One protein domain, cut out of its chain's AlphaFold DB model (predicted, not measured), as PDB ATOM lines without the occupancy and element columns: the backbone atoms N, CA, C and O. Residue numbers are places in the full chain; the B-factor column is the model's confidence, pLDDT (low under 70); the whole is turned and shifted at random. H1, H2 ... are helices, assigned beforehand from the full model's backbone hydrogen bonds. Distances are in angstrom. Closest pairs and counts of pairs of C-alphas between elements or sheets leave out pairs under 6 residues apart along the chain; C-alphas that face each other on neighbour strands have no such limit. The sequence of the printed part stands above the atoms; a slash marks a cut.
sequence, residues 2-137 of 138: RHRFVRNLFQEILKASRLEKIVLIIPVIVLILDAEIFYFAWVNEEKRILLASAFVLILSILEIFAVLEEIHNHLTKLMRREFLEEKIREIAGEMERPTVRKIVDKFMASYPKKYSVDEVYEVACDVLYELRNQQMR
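AT A GLANCE: This is residues 2 to 137 of the 138 residues of an uncharacterized protein of Thermoplasmatales archaeon (UniProt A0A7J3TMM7). One very long helix, H4, makes the axis of a rod; H3 folds back along one end, and H5 and H6 form a small head at the other. H1 crosses near H4's middle, residues 2 to 8 sticking out. The printed part has 136 residues, with six named helices, H1 to H6 in order along the chain, which hold 116 of them, and no named strand; the class is all helix, and the whole is extended, with a radius of gyration of the C-alphas of 23.8 A and spans of 77 by 35 by 25 A.

HOW THE PARTS SIT: Start at the hub, H4, residues 47 to 93. Its residues 47 to 64 alone touch H3, residues 25 to 43, a hairpin at a shallow tilt of 21 degrees; the closest C-alphas, Ala 41 and Leu 50, are 5.0 A apart. Its residues 87 to 92 alone touch H5, residues 100 to 110, about perpendicular at 73 degrees, closest at C-alphas Ile 91 and Ile 103, 6.4 A. Its residues 81 to 92 alone touch H6, residues 117 to 135, at a steep tilt of 60 degrees, closest at C-alphas Ile 88 and Ala 124, 6.3 A. H1, residues 2 to 15, and H2, residues 18 to 23, are close to H4 but not clearly touching, with closest C-alphas Glu 12 and His 72, 7.6 A, and Glu 20 and Ile 71, 6.7 A. Every O i to N i+4 pair is within hydrogen-bond range in H2 to H6; in H1, 9 of 10.

IN THESE COORDINATES: Find C-alpha 47 at (18.811, 52.523, 9.445); H4 runs 69.2 A to C-alpha 93 at (-38.592, 37.197, 44.959). H3 is 27.2 A long, H6 26.9 A.

THE WHOLE: The C-alphas farthest apart, Glu 45 and Glu 96, are 77.6 A apart. The printed part has no cut and no long link; pLDDT is under 70 at residues 2 to 21 and 135 to 137.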
ATOM      1  N   ARG A   2       1.483  55.455  38.857       53.41
ATOM      2  CA  ARG A   2       1.583  54.523  37.696       53.41
ATOM      3  C   ARG A   2       1.528  53.017  38.032       53.41
ATOM      4  O   ARG A   2       0.969  52.250  37.263       53.41
ATOM      5  N   HIS A   3       2.012  52.595  39.202       56.12
ATOM      6  CA  HIS A   3       2.049  51.173  39.583       56.12
ATOM      7  C   HIS A   3       0.690  50.591  40.031       56.12
ATOM      8  O   HIS A   3       0.520  49.373  40.083       56.12
ATOM      9  N   ARG A   4      -0.295  51.439  40.371       60.16
ATOM     10  CA  ARG A   4      -1.627  50.971  40.805       60.16
ATOM     11  C   ARG A   4      -2.485  50.546  39.612       60.16
ATOM     12  O   ARG A   4      -3.208  49.568  39.714       60.16
ATOM     13  N   PHE A   5      -2.334  51.243  38.484       57.22
ATOM     14  CA  PHE A   5      -3.071  50.972  37.249       57.22
ATOM     15  C   PHE A   5      -2.671  49.620  36.648       57.22
ATOM     16  O   PHE A   5      -3.526  48.775  36.426       57.22
ATOM     17  N   VAL A   6      -1.361  49.369  36.523       61.28
ATOM     18  CA  VAL A   6      -0.823  48.092  36.020       61.28
ATOM     19  C   VAL A   6      -1.251  46.916  36.899       61.28
ATOM     20  O   VAL A   6      -1.603  45.860  36.389       61.28
ATOM     21  N   ARG A   7      -1.278  47.098  38.226       63.97
ATOM     22  CA  ARG A   7      -1.674  46.032  39.155       63.97
ATOM     23  C   ARG A   7      -3.165  45.699  39.071       63.97
ATOM     24  O   ARG A   7      -3.514  44.528  39.162       63.97
ATOM     25  N   ASN A   8      -4.018  46.706  38.888       61.62
ATOM     26  CA  ASN A   8      -5.452  46.493  38.689       61.62
ATOM     27  C   ASN A   8      -5.720  45.809  37.342       61.62
ATOM     28  O   ASN A   8      -6.442  44.821  37.313       61.62
ATOM     29  N   LEU A   9      -5.038  46.237  36.274       60.25
ATOM     30  CA  LEU A   9      -5.104  45.594  34.959       60.25
ATOM     31  C   LEU A   9      -4.664  44.126  35.013       60.25
ATOM     32  O   LEU A   9      -5.353  43.258  34.495       60.25
ATOM     33  N   PHE A  10      -3.570  43.811  35.714       62.06
ATOM     34  CA  PHE A  10      -3.137  42.423  35.913       62.06
ATOM     35  C   PHE A  10      -4.163  41.580  36.682       62.06
ATOM     36  O   PHE A  10      -4.371  40.413  36.357       62.06
ATOM     37  N   GLN A  11      -4.807  42.150  37.706       61.16
ATOM     38  CA  GLN A  11      -5.860  41.456  38.451       61.16
ATOM     39  C   GLN A  11      -7.131  41.254  37.615       61.16
ATOM     40  O   GLN A  11      -7.776  40.215  37.755       61.16
ATOM     41  N   GLU A  12      -7.465  42.196  36.735       59.38
ATOM     42  CA  GLU A  12      -8.570  42.076  35.778       59.38
ATOM     43  C   GLU A  12      -8.271  41.012  34.713       59.38
ATOM     44  O   GLU A  12      -9.076  40.104  34.528       59.38
ATOM     45  N   ILE A  13      -7.071  41.013  34.122       60.62
ATOM     46  CA  ILE A  13      -6.625  39.983  33.163       60.62
ATOM     47  C   ILE A  13      -6.625  38.590  33.808       60.62
ATOM     48  O   ILE A  13      -6.974  37.602  33.168       60.62
ATOM     49  N   LEU A  14      -6.266  38.470  35.089       59.28
ATOM     50  CA  LEU A  14      -6.314  37.187  35.796       59.28
ATOM     51  C   LEU A  14      -7.746  36.682  36.018       59.28
ATOM     52  O   LEU A  14      -7.948  35.464  36.011       59.28
ATOM     53  N   LYS A  15      -8.723  37.583  36.167       59.09
ATOM     54  CA  LYS A  15     -10.153  37.252  36.281       59.09
ATOM     55  C   LYS A  15     -10.849  37.058  34.930       59.09
ATOM     56  O   LYS A  15     -11.900  36.427  34.904       59.09
ATOM     57  N   ALA A  16     -10.248  37.536  33.842       57.69
ATOM     58  CA  ALA A  16     -10.746  37.365  32.484       57.69
ATOM     59  C   ALA A  16     -10.919  35.879  32.106       57.69
ATOM     60  O   ALA A  16     -10.157  34.994  32.543       57.69
ATOM     61  N   SER A  17     -11.934  35.621  31.283       62.38
ATOM     62  CA  SER A  17     -12.300  34.313  30.736       62.38
ATOM     63  C   SER A  17     -11.111  33.654  30.025       62.38
ATOM     64  O   SER A  17     -10.214  34.316  29.503       62.38
ATOM     65  N   ARG A  18     -11.087  32.312  29.970       59.78
ATOM     66  CA  ARG A  18     -10.025  31.563  29.266       59.78
ATOM     67  C   ARG A  18      -9.892  31.986  27.800       59.78
ATOM     68  O   ARG A  18      -8.781  31.967  27.285       59.78
ATOM     69  N   LEU A  19     -10.994  32.382  27.159       58.84
ATOM     70  CA  LEU A  19     -10.991  32.860  25.774       58.84
ATOM     71  C   LEU A  19     -10.350  34.249  25.647       58.84
ATOM     72  O   LEU A  19      -9.513  34.442  24.775       58.84
ATOM     73  N   GLU A  20     -10.640  35.172  26.566       64.25
ATOM     74  CA  GLU A  20     -10.057  36.526  26.585       64.25
ATOM     75  C   GLU A  20      -8.537  36.495  26.800       64.25
ATOM     76  O   GLU A  20      -7.793  37.267  26.198       64.25
ATOM     77  N   LYS A  21      -8.044  35.532  27.589       66.50
ATOM     78  CA  LYS A  21      -6.602  35.296  27.762       66.50
ATOM     79  C   LYS A  21      -5.922  34.793  26.491       66.50
ATOM     80  O   LYS A  21      -4.769  35.137  26.268       66.50
ATOM     81  N   ILE A  22      -6.611  33.992  25.675       70.31
ATOM     82  CA  ILE A  22      -6.061  33.461  24.416       70.31
ATOM     83  C   ILE A  22      -5.921  34.574  23.374       70.31
ATOM     84  O   ILE A  22      -4.926  34.596  22.652       70.31
ATOM     85  N   VAL A  23      -6.858  35.529  23.342       79.38
ATOM     86  CA  VAL A  23      -6.817  36.666  22.404       79.38
ATOM     87  C   VAL A  23      -5.562  37.526  22.607       79.38
ATOM     88  O   VAL A  23      -4.994  38.004  21.635       79.38
ATOM     89  N   LEU A  24      -5.054  37.641  23.840       82.25
ATOM     90  CA  LEU A  24      -3.811  38.365  24.144       82.25
ATOM     91  C   LEU A  24      -2.525  37.622  23.747       82.25
ATOM     92  O   LEU A  24      -1.477  38.254  23.633       82.25
ATOM     93  N   ILE A  25      -2.566  36.303  23.538       86.25
ATOM     94  CA  ILE A  25      -1.355  35.517  23.244       86.25
ATOM     95  C   ILE A  25      -0.767  35.919  21.891       86.25
ATOM     96  O   ILE A  25       0.447  36.078  21.778       86.25
ATOM     97  N   ILE A  26      -1.618  36.102  20.877       88.44
ATOM     98  CA  ILE A  26      -1.170  36.405  19.513       88.44
ATOM     99  C   ILE A  26      -0.460  37.772  19.454       88.44
ATOM    100  O   ILE A  26       0.706  37.781  19.055       88.44
ATOM    101  N   PRO A  27      -1.053  38.890  19.924       91.31
ATOM    102  CA  PRO A  27      -0.374  40.189  19.942       91.31
ATOM    103  C   PRO A  27       0.926  40.188  20.754       91.31
ATOM    104  O   PRO A  27       1.887  40.859  20.392       91.31
ATOM    105  N   VAL A  28       1.000  39.405  21.837       90.75
ATOM    106  CA  VAL A  28       2.231  39.282  22.638       90.75
ATOM    107  C   VAL A  28       3.337  38.562  21.865       90.75
ATOM    108  O   VAL A  28       4.484  38.999  21.911       90.75
ATOM    109  N   ILE A  29       3.017  37.484  21.142       93.19
ATOM    110  CA  ILE A  29       3.996  36.793  20.287       93.19
ATOM    111  C   ILE A  29       4.492  37.736  19.188       93.19
ATOM    112  O   ILE A  29       5.699  37.824  18.971       93.19
ATOM    113  N   VAL A  30       3.583  38.463  18.534       95.06
ATOM    114  CA  VAL A  30       3.931  39.451  17.500       95.06
ATOM    115  C   VAL A  30       4.857  40.527  18.073       95.06
ATOM    116  O   VAL A  30       5.920  40.769  17.509       95.06
ATOM    117  N   LEU A  31       4.540  41.077  19.250       95.94
ATOM    118  CA  LEU A  31       5.389  42.064  19.922       95.94
ATOM    119  C   LEU A  31       6.809  41.539  20.194       95.94
ATOM    120  O   LEU A  31       7.773  42.288  20.043       95.94
ATOM    121  N   ILE A  32       6.950  40.275  20.609       96.06
ATOM    122  CA  ILE A  32       8.266  39.658  20.851       96.06
ATOM    123  C   ILE A  32       9.067  39.588  19.548       96.06
ATOM    124  O   ILE A  32      10.230  39.987  19.532       96.06
ATOM    125  N   LEU A  33       8.445  39.135  18.457       96.38
ATOM    126  CA  LEU A  33       9.097  39.057  17.146       96.38
ATOM    127  C   LEU A  33       9.511  40.442  16.636       96.38
ATOM    128  O   LEU A  33      10.637  40.621  16.175       96.38
ATOM    129  N   ASP A  34       8.646  41.445  16.774       96.00
ATOM    130  CA  ASP A  34       8.963  42.816  16.370       96.00
ATOM    131  C   ASP A  34      10.106  43.405  17.198       96.00
ATOM    132  O   ASP A  34      10.971  44.106  16.662       96.00
ATOM    133  N   ALA A  35      10.150  43.098  18.497       96.75
ATOM    134  CA  ALA A  35      11.236  43.514  19.374       96.75
ATOM    135  C   ALA A  35      12.569  42.867  18.967       96.75
ATOM    136  O   ALA A  35      13.597  43.546  18.984       96.75
ATOM    137  N   GLU A  36      12.563  41.597  18.552       96.94
ATOM    138  CA  GLU A  36      13.751  40.926  18.010       96.94
ATOM    139  C   GLU A  36      14.219  41.556  16.694       96.94
ATOM    140  O   GLU A  36      15.410  41.836  16.542       96.94
ATOM    141  N   ILE A  37      13.303  41.845  15.763       95.62
ATOM    142  CA  ILE A  37      13.631  42.503  14.487       95.62
ATOM    143  C   ILE A  37      14.196  43.906  14.740       95.62
ATOM    144  O   ILE A  37      15.183  44.309  14.115       95.62
ATOM    145  N   PHE A  38      13.598  44.655  15.665       96.88
ATOM    146  CA  PHE A  38      14.088  45.968  16.066       96.88
ATOM    147  C   PHE A  38      15.484  45.886  16.691       96.88
ATOM    148  O   PHE A  38      16.377  46.637  16.297       96.88
ATOM    149  N   TYR A  39      15.698  44.944  17.611       96.81
ATOM    150  CA  TYR A  39      16.999  44.713  18.235       96.81
ATOM    151  C   TYR A  39      18.066  44.336  17.203       96.81
ATOM    152  O   TYR A  39      19.156  44.908  17.201       96.81
ATOM    153  N   PHE A  40      17.739  43.433  16.277       96.06
ATOM    154  CA  PHE A  40      18.626  43.060  15.181       96.06
ATOM    155  C   PHE A  40      18.995  44.274  14.321       96.06
ATOM    156  O   PHE A  40      20.176  44.503  14.054       96.06
ATOM    157  N   ALA A  41      18.014  45.082  13.918       95.69
ATOM    158  CA  ALA A  41      18.255  46.275  13.110       95.69
ATOM    159  C   ALA A  41      19.106  47.323  13.844       95.69
ATOM    160  O   ALA A  41      19.926  47.994  13.219       95.69
ATOM    161  N   TRP A  42      18.933  47.443  15.163       96.06
ATOM    162  CA  TRP A  42      19.726  48.329  16.011       96.06
ATOM    163  C   TRP A  42      21.191  47.892  16.081       96.06
ATOM    164  O   TRP A  42      22.082  48.708  15.860       96.06
ATOM    165  N   VAL A  43      21.445  46.604  16.339       97.19
ATOM    166  CA  VAL A  43      22.806  46.049  16.459       97.19
ATOM    167  C   VAL A  43      23.574  46.109  15.135       97.19
ATOM    168  O   VAL A  43      24.779  46.337  15.148       97.19
ATOM    169  N   ASN A  44      22.893  45.928  14.001       96.06
ATOM    170  CA  ASN A  44      23.519  45.946  12.674       96.06
ATOM    171  C   ASN A  44      23.533  47.341  12.016       96.06
ATOM    172  O   ASN A  44      23.937  47.464  10.864       96.06
ATOM    173  N   GLU A  45      23.083  48.387  12.721       93.00
ATOM    174  CA  GLU A  45      23.000  49.772  12.222       93.00
ATOM    175  C   GLU A  45      22.205  49.937  10.906       93.00
ATOM    176  O   GLU A  45      22.392  50.888  10.136       93.00
ATOM    177  N   GLU A  46      21.246  49.043  10.660       93.56
ATOM    178  CA  GLU A  46      20.418  49.010   9.451       93.56
ATOM    179  C   GLU A  46      19.317  50.078   9.512       93.56
ATOM    180  O   GLU A  46      18.150  49.801   9.797       93.56
ATOM    181  N   LYS A  47      19.676  51.338   9.237       91.88
ATOM    182  CA  LYS A  47      18.811  52.523   9.445       91.88
ATOM    183  C   LYS A  47      17.412  52.419   8.827       91.88
ATOM    184  O   LYS A  47      16.454  52.932   9.401       91.88
ATOM    185  N   ARG A  48      17.281  51.783   7.656       93.12
ATOM    186  CA  ARG A  48      15.978  51.608   6.985       93.12
ATOM    187  C   ARG A  48      15.096  50.608   7.723       93.12
ATOM    188  O   ARG A  48      13.921  50.886   7.943       93.12
ATOM    189  N   ILE A  49      15.678  49.474   8.112       93.38
ATOM    190  CA  ILE A  49      14.976  48.425   8.852       93.38
ATOM    191  C   ILE A  49      14.623  48.949  10.237       93.38
ATOM    192  O   ILE A  49      13.498  48.758  10.671       93.38
ATOM    193  N   LEU A  50      15.534  49.686  10.876       93.81
ATOM    194  CA  LEU A  50      15.334  50.248  12.205       93.81
ATOM    195  C   LEU A  50      14.114  51.172  12.274       93.81
ATOM    196  O   LEU A  50      13.314  51.066  13.197       93.81
ATOM    197  N   LEU A  51      13.952  52.072  11.298       94.94
ATOM    198  CA  LEU A  51      12.802  52.978  11.274       94.94
ATOM    199  C   LEU A  51      11.488  52.213  11.046       94.94
ATOM    200  O   LEU A  51      10.489  52.495  11.707       94.94
ATOM    201  N   ALA A  52      11.494  51.243  10.129       95.12
ATOM    202  CA  ALA A  52      10.318  50.430   9.830       95.12
ATOM    203  C   ALA A  52       9.921  49.544  11.021       95.12
ATOM    204  O   ALA A  52       8.756  49.533  11.410       95.12
ATOM    205  N   SER A  53      10.877  48.854  11.646       96.25
ATOM    206  CA  SER A  53      10.624  47.991  12.801       96.25
ATOM    207  C   SER A  53      10.239  48.785  14.046       96.25
ATOM    208  O   SER A  53       9.378  48.335  14.791       96.25
ATOM    209  N   ALA A  54      10.769  49.999  14.239       95.44
ATOM    210  CA  ALA A  54      10.308  50.897  15.300       95.44
ATOM    211  C   ALA A  54       8.819  51.229  15.148       95.44
ATOM    212  O   ALA A  54       8.071  51.230  16.124       95.44
ATOM    213  N   PHE A  55       8.393  51.518  13.917       96.19
ATOM    214  CA  PHE A  55       7.002  51.830  13.621       96.19
ATOM    215  C   PHE A  55       6.092  50.623  13.866       96.19
ATOM    216  O   PHE A  55       5.075  50.762  14.544       96.19
ATOM    217  N   VAL A  56       6.480  49.438  13.384       96.31
ATOM    218  CA  VAL A  56       5.722  48.196  13.617       96.31
ATOM    219  C   VAL A  56       5.647  47.874  15.112       96.31
ATOM    220  O   VAL A  56       4.560  47.621  15.615       96.31
ATOM    221  N   LEU A  57       6.749  48.014  15.852       95.94
ATOM    222  CA  LEU A  57       6.776  47.792  17.299       95.94
ATOM    223  C   LEU A  57       5.779  48.695  18.045       95.94
ATOM    224  O   LEU A  57       5.112  48.247  18.977       95.94
ATOM    225  N   ILE A  58       5.637  49.960  17.629       96.44
ATOM    226  CA  ILE A  58       4.626  50.871  18.185       96.44
ATOM    227  C   ILE A  58       3.210  50.370  17.878       96.44
ATOM    228  O   ILE A  58       2.363  50.388  18.771       96.44
ATOM    229  N   LEU A  59       2.943  49.920  16.648       96.38
ATOM    230  CA  LEU A  59       1.633  49.377  16.278       96.38
ATOM    231  C   LEU A  59       1.280  48.134  17.104       96.38
ATOM    232  O   LEU A  59       0.168  48.057  17.618       96.38
ATOM    233  N   SER A  60       2.230  47.228  17.321       95.19
ATOM    234  CA  SER A  60       2.027  46.017  18.126       95.19
ATOM    235  C   SER A  60       1.757  46.337  19.600       95.19
ATOM    236  O   SER A  60       0.933  45.695  20.252       95.19
ATOM    237  N   ILE A  61       2.376  47.394  20.138       94.19
ATOM    238  CA  ILE A  61       2.035  47.913  21.471       94.19
ATOM    239  C   ILE A  61       0.598  48.462  21.497       94.19
ATOM    240  O   ILE A  61      -0.138  48.201  22.450       94.19
ATOM    241  N   LEU A  62       0.189  49.223  20.475       94.88
ATOM    242  CA  LEU A  62      -1.173  49.760  20.380       94.88
ATOM    243  C   LEU A  62      -2.224  48.654  20.250       94.88
ATOM    244  O   LEU A  62      -3.288  48.771  20.853       94.88
ATOM    245  N   GLU A  63      -1.922  47.573  19.533       91.94
ATOM    246  CA  GLU A  63      -2.799  46.406  19.424       91.94
ATOM    247  C   GLU A  63      -3.057  45.774  20.795       91.94
ATOM    248  O   GLU A  63      -4.207  45.526  21.158       91.94
ATOM    249  N   ILE A  64      -2.014  45.608  21.612       90.62
ATOM    250  CA  ILE A  64      -2.173  45.113  22.986       90.62
ATOM    251  C   ILE A  64      -3.077  46.046  23.797       90.62
ATOM    252  O   ILE A  64      -3.958  45.569  24.511       90.62
ATOM    253  N   PHE A  65      -2.900  47.366  23.690       88.94
ATOM    254  CA  PHE A  65      -3.778  48.312  24.383       88.94
ATOM    255  C   PHE A  65      -5.234  48.214  23.919       88.94
ATOM    256  O   PHE A  65      -6.124  48.219  24.767       88.94
ATOM    257  N   ALA A  66      -5.476  48.076  22.616       89.56
ATOM    258  CA  ALA A  66      -6.820  47.926  22.065       89.56
ATOM    259  C   ALA A  66      -7.505  46.649  22.580       89.56
ATOM    260  O   ALA A  66      -8.643  46.703  23.044       89.56
ATOM    261  N   VAL A  67      -6.791  45.519  22.588       88.19
ATOM    262  CA  VAL A  67      -7.311  44.251  23.125       88.19
ATOM    263  C   VAL A  67      -7.602  44.364  24.624       88.19
ATOM    264  O   VAL A  67      -8.626  43.877  25.102       88.19
ATOM    265  N   LEU A  68      -6.733  45.029  25.390       84.38
ATOM    266  CA  LEU A  68      -6.964  45.255  26.819       84.38
ATOM    267  C   LEU A  68      -8.199  46.125  27.082       84.38
ATOM    268  O   LEU A  68      -8.952  45.842  28.014       84.38
ATOM    269  N   GLU A  69      -8.416  47.165  26.279       85.50
ATOM    270  CA  GLU A  69      -9.609  48.009  26.365       85.50
ATOM    271  C   GLU A  69     -10.882  47.224  26.023       85.50
ATOM    272  O   GLU A  69     -11.895  47.354  26.715       85.50
ATOM    273  N   GLU A  70     -10.830  46.358  25.010       85.00
ATOM    274  CA  GLU A  70     -11.943  45.480  24.651       85.00
ATOM    275  C   GLU A  70     -12.307  44.525  25.796       85.00
ATOM    276  O   GLU A  70     -13.479  44.444  26.176       85.00
ATOM    277  N   ILE A  71     -11.311  43.880  26.414       82.81
ATOM    278  CA  ILE A  71     -11.510  43.004  27.579       82.81
ATOM    279  C   ILE A  71     -12.110  43.792  28.747       82.81
ATOM    280  O   ILE A  71     -13.088  43.355  29.356       82.81
ATOM    281  N   HIS A  72     -11.573  44.974  29.057       82.06
ATOM    282  CA  HIS A  72     -12.089  45.805  30.145       82.06
ATOM    283  C   HIS A  72     -13.556  46.205  29.914       82.06
ATOM    284  O   HIS A  72     -14.386  46.128  30.827       82.06
ATOM    285  N   ASN A  73     -13.904  46.579  28.681       84.06
ATOM    286  CA  ASN A  73     -15.273  46.910  28.299       84.06
ATOM    287  C   ASN A  73     -16.205  45.696  28.392       84.06
ATOM    288  O   ASN A  73     -17.341  45.832  28.856       84.06
ATOM    289  N   HIS A  74     -15.741  44.514  27.980       83.69
ATOM    290  CA  HIS A  74     -16.517  43.282  28.080       83.69
ATOM    291  C   HIS A  74     -16.795  42.911  29.541       83.69
ATOM    292  O   HIS A  74     -17.954  42.742  29.922       83.69
ATOM    293  N   LEU A  75     -15.760  42.895  30.385       78.12
ATOM    294  CA  LEU A  75     -15.886  42.612  31.817       78.12
ATOM    295  C   LEU A  75     -16.797  43.618  32.523       78.12
ATOM    296  O   LEU A  75     -17.652  43.227  33.316       78.12
ATOM    297  N   THR A  76     -16.671  44.907  32.204       81.31
ATOM    298  CA  THR A  76     -17.528  45.948  32.785       81.31
ATOM    299  C   THR A  76     -18.995  45.737  32.408       81.31
ATOM    300  O   THR A  76     -19.873  45.876  33.263       81.31
ATOM    301  N   LYS A  77     -19.284  45.363  31.154       84.75
ATOM    302  CA  LYS A  77     -20.649  45.035  30.710       84.75
ATOM    303  C   LYS A  77     -21.195  43.792  31.407       84.75
ATOM    304  O   LYS A  77     -22.336  43.830  31.863       84.75
ATOM    305  N   LEU A  78     -20.394  42.732  31.526       84.25
ATOM    306  CA  LEU A  78     -20.786  41.509  32.230       84.25
ATOM    307  C   LEU A  78     -21.111  41.794  33.696       84.25
ATOM    308  O   LEU A  78     -22.214  41.492  34.133       84.25
ATOM    309  N   MET A  79     -20.220  42.472  34.422       83.12
ATOM    310  CA  MET A  79     -20.457  42.839  35.822       83.12
ATOM    311  C   MET A  79     -21.701  43.718  35.992       83.12
ATOM    312  O   MET A  79     -22.453  43.569  36.956       83.12
ATOM    313  N   ARG A  80     -21.929  44.655  35.062       87.38
ATOM    314  CA  ARG A  80     -23.120  45.509  35.076       87.38
ATOM    315  C   ARG A  80     -24.396  44.686  34.887       87.38
ATOM    316  O   ARG A  80     -25.371  44.936  35.595       87.38
ATOM    317  N   ARG A  81     -24.379  43.709  33.975       87.38
ATOM    318  CA  ARG A  81     -25.505  42.800  33.722       87.38
ATOM    319  C   ARG A  81     -25.740  41.841  34.889       87.38
ATOM    320  O   ARG A  81     -26.875  41.729  35.324       87.38
ATOM    321  N   GLU A  82     -24.693  41.242  35.453       87.69
ATOM    322  CA  GLU A  82     -24.787  40.384  36.647       87.69
ATOM    323  C   GLU A  82     -25.426  41.130  37.825       87.69
ATOM    324  O   GLU A  82     -26.351  40.624  38.455       87.69
ATOM    325  N   PHE A  83     -25.004  42.375  38.077       88.94
ATOM    326  CA  PHE A  83     -25.612  43.210  39.114       88.94
ATOM    327  C   PHE A  83     -27.098  43.496  38.840       88.94
ATOM    328  O   PHE A  83     -27.916  43.476  39.761       88.94
ATOM    329  N   LEU A  84     -27.457  43.789  37.584       90.25
ATOM    330  CA  LEU A  84     -28.852  43.981  37.176       90.25
ATOM    331  C   LEU A  84     -29.677  42.714  37.427       90.25
ATOM    332  O   LEU A  84     -30.732  42.797  38.051       90.25
ATOM    333  N   GLU A  85     -29.185  41.557  36.988       91.31
ATOM    334  CA  GLU A  85     -29.844  40.263  37.166       91.31
ATOM    335  C   GLU A  85     -30.054  39.928  38.645       91.31
ATOM    336  O   GLU A  85     -31.165  39.571  39.035       91.31
ATOM    337  N   GLU A  86     -29.024  40.084  39.481       91.44
ATOM    338  CA  GLU A  86     -29.092  39.814  40.921       91.44
ATOM    339  C   GLU A  86     -30.163  40.679  41.597       91.44
ATOM    340  O   GLU A  86     -31.050  40.172  42.287       91.44
ATOM    341  N   LYS A  87     -30.148  41.990  41.335       90.69
ATOM    342  CA  LYS A  87     -31.119  42.917  41.929       90.69
ATOM    343  C   LYS A  87     -32.530  42.731  41.402       90.69
ATOM    344  O   LYS A  87     -33.486  42.876  42.161       90.69
ATOM    345  N   ILE A  88     -32.685  42.375  40.134       91.81
ATOM    346  CA  ILE A  88     -33.993  42.040  39.581       91.81
ATOM    347  C   ILE A  88     -34.530  40.739  40.196       91.81
ATOM    348  O   ILE A  88     -35.715  40.692  40.533       91.81
ATOM    349  N   ARG A  89     -33.688  39.717  40.405       91.06
ATOM    350  CA  ARG A  89     -34.079  38.477  41.101       91.06
ATOM    351  C   ARG A  89     -34.534  38.752  42.533       91.06
ATOM    352  O   ARG A  89     -35.588  38.252  42.917       91.06
ATOM    353  N   GLU A  90     -33.801  39.571  43.290       90.50
ATOM    354  CA  GLU A  90     -34.207  39.999  44.642       90.50
ATOM    355  C   GLU A  90     -35.593  40.662  44.617       90.50
ATOM    356  O   GLU A  90     -36.509  40.241  45.325       90.50
ATOM    357  N   ILE A  91     -35.785  41.649  43.735       89.31
ATOM    358  CA  ILE A  91     -37.054  42.375  43.599       89.31
ATOM    359  C   ILE A  91     -38.207  41.439  43.215       89.31
ATOM    360  O   ILE A  91     -39.320  41.612  43.717       89.31
ATOM    361  N   ALA A  92     -37.964  40.482  42.319       88.44
ATOM    362  CA  ALA A  92     -38.966  39.513  41.891       88.44
ATOM    363  C   ALA A  92     -39.345  38.544  43.020       88.44
ATOM    364  O   ALA A  92     -40.527  38.242  43.169       88.44
ATOM    365  N   GLY A  93     -38.373  38.102  43.825       84.94
ATOM    366  CA  GLY A  93     -38.592  37.197  44.959       84.94
ATOM    367  C   GLY A  93     -39.393  37.821  46.105       84.94
ATOM    368  O   GLY A  93     -40.120  37.121  46.803       84.94
ATOM    369  N   GLU A  94     -39.332  39.143  46.266       87.31
ATOM    370  CA  GLU A  94     -40.158  39.881  47.234       87.31
ATOM    371  C   GLU A  94     -41.622  40.065  46.787       87.31
ATOM    372  O   GLU A  94     -42.437  40.607  47.538       87.31
ATOM    373  N   MET A  95     -41.974  39.681  45.555       84.81
ATOM    374  CA  MET A  95     -43.312  39.869  44.994       84.81
ATOM    375  C   MET A  95     -44.041  38.539  44.821       84.81
ATOM    376  O   MET A  95     -43.541  37.610  44.205       84.81
ATOM    377  N   GLU A  96     -45.302  38.494  45.248       77.62
ATOM    378  CA  GLU A  96     -46.155  37.307  45.089       77.62
ATOM    379  C   GLU A  96     -46.562  37.054  43.620       77.62
ATOM    380  O   GLU A  96     -46.751  35.920  43.190       77.62
ATOM    381  N   ARG A  97     -46.689  38.125  42.819       82.00
ATOM    382  CA  ARG A  97     -46.976  38.075  41.371       82.00
ATOM    383  C   ARG A  97     -46.121  39.098  40.622       82.00
ATOM    384  O   ARG A  97     -46.621  40.186  40.286       82.00
ATOM    385  N   PRO A  98     -44.833  38.795  40.401       84.56
ATOM    386  CA  PRO A  98     -43.937  39.708  39.721       84.56
ATOM    387  C   PRO A  98     -44.327  39.813  38.242       84.56
ATOM    388  O   PRO A  98     -44.621  38.830  37.569       84.56
ATOM    389  N   THR A  99     -44.352  41.039  37.730       89.06
ATOM    390  CA  THR A  99     -44.540  41.324  36.299       89.06
ATOM    391  C   THR A  99     -43.403  42.226  35.862       89.06
ATOM    392  O   THR A  99     -42.946  43.035  36.671       89.06
ATOM    393  N   VAL A 100     -42.987  42.128  34.595       88.12
ATOM    394  CA  VAL A 100     -41.871  42.922  34.051       88.12
ATOM    395  C   VAL A 100     -42.046  44.401  34.403       88.12
ATOM    396  O   VAL A 100     -41.153  45.006  34.981       88.12
ATOM    397  N   ARG A 101     -43.246  44.956  34.183       89.94
ATOM    398  CA  ARG A 101     -43.558  46.357  34.495       89.94
ATOM    399  C   ARG A 101     -43.345  46.709  35.971       89.94
ATOM    400  O   ARG A 101     -42.663  47.680  36.262       89.94
ATOM    401  N   LYS A 102     -43.859  45.900  36.905       90.44
ATOM    402  CA  LYS A 102     -43.695  46.150  38.352       90.44
ATOM    403  C   LYS A 102     -42.238  46.058  38.804       90.44
ATOM    404  O   LYS A 102     -41.824  46.829  39.665       90.44
ATOM    405  N   ILE A 103     -41.481  45.112  38.246       90.88
ATOM    406  CA  ILE A 103     -40.051  44.962  38.530       90.88
ATOM    407  C   ILE A 103     -39.299  46.197  38.042       90.88
ATOM    408  O   ILE A 103     -38.571  46.802  38.823       90.88
ATOM    409  N   VAL A 104     -39.505  46.586  36.780       90.75
ATOM    410  CA  VAL A 104     -38.853  47.751  36.168       90.75
ATOM    411  C   VAL A 104     -39.181  49.016  36.961       90.75
ATOM    412  O   VAL A 104     -38.265  49.730  37.356       90.75
ATOM    413  N   ASP A 105     -40.452  49.252  37.290       91.06
ATOM    414  CA  ASP A 105     -40.876  50.423  38.066       91.06
ATOM    415  C   ASP A 105     -40.194  50.466  39.452       91.06
ATOM    416  O   ASP A 105     -39.656  51.502  39.857       91.06
ATOM    417  N   LYS A 106     -40.143  49.334  40.174       90.25
ATOM    418  CA  LYS A 106     -39.502  49.247  41.504       90.25
ATOM    419  C   LYS A 106     -37.972  49.357  41.428       90.25
ATOM    420  O   LYS A 106     -37.354  49.964  42.308       90.25
ATOM    421  N   PHE A 107     -37.358  48.827  40.372       91.06
ATOM    422  CA  PHE A 107     -35.920  48.945  40.138       91.06
ATOM    423  C   PHE A 107     -35.531  50.393  39.818       91.06
ATOM    424  O   PHE A 107     -34.616  50.939  40.437       91.06
ATOM    425  N   MET A 108     -36.262  51.048  38.913       91.12
ATOM    426  CA  MET A 108     -36.019  52.441  38.525       91.12
ATOM    427  C   MET A 108     -36.239  53.419  39.686       91.12
ATOM    428  O   MET A 108     -35.550  54.437  39.759       91.12
ATOM    429  N   ALA A 109     -37.136  53.095  40.625       90.00
ATOM    430  CA  ALA A 109     -37.296  53.844  41.871       90.00
ATOM    431  C   ALA A 109     -36.087  53.694  42.816       90.00
ATOM    432  O   ALA A 109     -35.696  54.659  43.470       90.00
ATOM    433  N   SER A 110     -35.480  52.504  42.868       86.94
ATOM    434  CA  SER A 110     -34.317  52.207  43.723       86.94
ATOM    435  C   SER A 110     -32.994  52.743  43.159       86.94
ATOM    436  O   SER A 110     -32.097  53.101  43.922       86.94
ATOM    437  N   TYR A 111     -32.865  52.831  41.831       84.81
ATOM    438  CA  TYR A 111     -31.646  53.271  41.139       84.81
ATOM    439  C   TYR A 111     -31.924  54.370  40.097       84.81
ATOM    440  O   TYR A 111     -31.671  54.179  38.900       84.81
ATOM    441  N   PRO A 112     -32.417  55.547  40.518       78.38
ATOM    442  CA  PRO A 112     -32.792  56.605  39.591       78.38
ATOM    443  C   PRO A 112     -31.578  57.091  38.787       78.38
ATOM    444  O   PRO A 112     -30.520  57.384  39.343       78.38
ATOM    445  N   LYS A 113     -31.748  57.217  37.464       78.00
ATOM    446  CA  LYS A 113     -30.760  57.755  36.502       78.00
ATOM    447  C   LYS A 113     -29.456  56.956  36.334       78.00
ATOM    448  O   LYS A 113     -28.567  57.423  35.628       78.00
ATOM    449  N   LYS A 114     -29.324  55.773  36.944       83.12
ATOM    450  CA  LYS A 114     -28.125  54.922  36.797       83.12
ATOM    451  C   LYS A 114     -28.207  53.957  35.603       83.12
ATOM    452  O   LYS A 114     -27.177  53.551  35.066       83.12
ATOM    453  N   TYR A 115     -29.420  53.602  35.190       86.06
ATOM    454  CA  TYR A 115     -29.695  52.667  34.098       86.06
ATOM    455  C   TYR A 115     -30.780  53.233  33.180       86.06
ATOM    456  O   TYR A 115     -31.575  54.074  33.616       86.06
ATOM    457  N   SER A 116     -30.800  52.801  31.918       87.06
ATOM    458  CA  SER A 116     -31.921  53.098  31.024       87.06
ATOM    459  C   SER A 116     -33.079  52.143  31.307       87.06
ATOM    460  O   SER A 116     -32.879  51.025  31.777       87.06
ATOM    461  N   VAL A 117     -34.304  52.586  31.016       87.25
ATOM    462  CA  VAL A 117     -35.500  51.746  31.182       87.25
ATOM    463  C   VAL A 117     -35.409  50.504  30.295       87.25
ATOM    464  O   VAL A 117     -35.727  49.414  30.759       87.25
ATOM    465  N   ASP A 118     -34.918  50.661  29.065       89.25
ATOM    466  CA  ASP A 118     -34.802  49.570  28.094       89.25
ATOM    467  C   ASP A 118     -33.829  48.482  28.570       89.25
ATOM    468  O   ASP A 118     -34.164  47.302  28.539       89.25
ATOM    469  N   GLU A 119     -32.669  48.875  29.111       88.00
ATOM    470  CA  GLU A 119     -31.668  47.942  29.649       88.00
ATOM    471  C   GLU A 119     -32.235  47.119  30.814       88.00
ATOM    472  O   GLU A 119     -32.037  45.908  30.891       88.00
ATOM    473  N   VAL A 120     -32.981  47.762  31.714       90.12
ATOM    474  CA  VAL A 120     -33.619  47.077  32.847       90.12
ATOM    475  C   VAL A 120     -34.761  46.178  32.366       90.12
ATOM    476  O   VAL A 120     -34.945  45.085  32.900       90.12
ATOM    477  N   TYR A 121     -35.529  46.617  31.367       91.62
ATOM    478  CA  TYR A 121     -36.656  45.868  30.815       91.62
ATOM    479  C   TYR A 121     -36.213  44.559  30.155       91.62
ATOM    480  O   TYR A 121     -36.823  43.520  30.417       91.62
ATOM    481  N   GLU A 122     -35.154  44.593  29.340       90.75
ATOM    482  CA  GLU A 122     -34.593  43.398  28.698       90.75
ATOM    483  C   GLU A 122     -34.158  42.367  29.743       90.75
ATOM    484  O   GLU A 122     -34.637  41.231  29.735       90.75
ATOM    485  N   VAL A 123     -33.347  42.785  30.721       91.00
ATOM    486  CA  VAL A 123     -32.868  41.884  31.780       91.00
ATOM    487  C   VAL A 123     -34.027  41.364  32.639       91.00
ATOM    488  O   VAL A 123     -34.040  40.198  33.032       91.00
ATOM    489  N   ALA A 124     -35.046  42.185  32.904       91.06
ATOM    490  CA  ALA A 124     -36.223  41.751  33.650       91.06
ATOM    491  C   ALA A 124     -37.058  40.706  32.905       91.06
ATOM    492  O   ALA A 124     -37.631  39.819  33.548       91.06
ATOM    493  N   CYS A 125     -37.124  40.782  31.573       91.06
ATOM    494  CA  CYS A 125     -37.760  39.751  30.761       91.06
ATOM    495  C   CYS A 125     -36.994  38.428  30.849       91.06
ATOM    496  O   CYS A 125     -37.625  37.399  31.105       91.06
ATOM    497  N   ASP A 126     -35.667  38.464  30.704       91.25
ATOM    498  CA  ASP A 126     -34.802  37.280  30.789       91.25
ATOM    499  C   ASP A 126     -34.951  36.580  32.148       91.25
ATOM    500  O   ASP A 126     -35.261  35.390  32.217       91.25
ATOM    501  N   VAL A 127     -34.833  37.335  33.246       90.12
ATOM    502  CA  VAL A 127     -34.928  36.786  34.608       90.12
ATOM    503  C   VAL A 127     -36.308  36.181  34.883       90.12
ATOM    504  O   VAL A 127     -36.403  35.078  35.425       90.12
ATOM    505  N   LEU A 128     -37.397  36.863  34.511       88.94
ATOM    506  CA  LEU A 128     -38.746  36.317  34.704       88.94
ATOM    507  C   LEU A 128     -38.999  35.071  33.853       88.94
ATOM    508  O   LEU A 128     -39.693  34.153  34.300       88.94
ATOM    509  N   TYR A 129     -38.454  35.034  32.638       89.44
ATOM    510  CA  TYR A 129     -38.527  33.864  31.772       89.44
ATOM    511  C   TYR A 129     -37.807  32.662  32.399       89.44
ATOM    512  O   TYR A 129     -38.370  31.563  32.433       89.44
ATOM    513  N   GLU A 130     -36.610  32.870  32.952       88.38
ATOM    514  CA  GLU A 130     -35.851  31.833  33.658       88.38
ATOM    515  C   GLU A 130     -36.574  31.312  34.902       88.38
ATOM    516  O   GLU A 130     -36.729  30.098  35.046       88.38
ATOM    517  N   LEU A 131     -37.066  32.205  35.768       84.62
ATOM    518  CA  LEU A 131     -37.785  31.830  36.992       84.62
ATOM    519  C   LEU A 131     -39.027  30.984  36.682       84.62
ATOM    520  O   LEU A 131     -39.261  29.954  37.315       84.62
ATOM    521  N   ARG A 132     -39.795  31.367  35.656       83.75
ATOM    522  CA  ARG A 132     -40.964  30.599  35.208       83.75
ATOM    523  C   ARG A 132     -40.576  29.221  34.665       83.75
ATOM    524  O   ARG A 132     -41.294  28.250  34.883       83.75
ATOM    525  N   ASN A 133     -39.460  29.125  33.946       84.12
ATOM    526  CA  ASN A 133     -38.984  27.854  33.405       84.12
ATOM    527  C   ASN A 133     -38.424  26.918  34.484       84.12
ATOM    528  O   ASN A 133     -38.514  25.705  34.312       84.12
ATOM    529  N   GLN A 134     -37.860  27.448  35.572       77.56
ATOM    530  CA  GLN A 134     -37.438  26.649  36.727       77.56
ATOM    531  C   GLN A 134     -38.647  26.045  37.453       77.56
ATOM    532  O   GLN A 134     -38.661  24.842  37.688       77.56
ATOM    533  N   GLN A 135     -39.709  26.828  37.672       69.12
ATOM    534  CA  GLN A 135     -40.956  26.359  38.297       69.12
ATOM    535  C   GLN A 135     -41.711  25.283  37.499       69.12
ATOM    536  O   GLN A 135     -42.534  24.581  38.068       69.12
ATOM    537  N   MET A 136     -41.476  25.158  36.187       62.12
ATOM    538  CA  MET A 136     -42.077  24.099  35.358       62.12
ATOM    539  C   MET A 136     -41.240  22.810  35.297       62.12
ATOM    540  O   MET A 136     -41.684  21.836  34.689       62.12
ATOM    541  N   ARG A 137     -40.017  22.808  35.846       61.22
ATOM    542  CA  ARG A 137     -39.133  21.629  35.888       61.22
ATOM    543  C   ARG A 137     -39.132  20.911  37.241       61.22
ATOM    544  O   ARG A 137     -38.590  19.809  37.303       61.22
TER     545      ARG A 137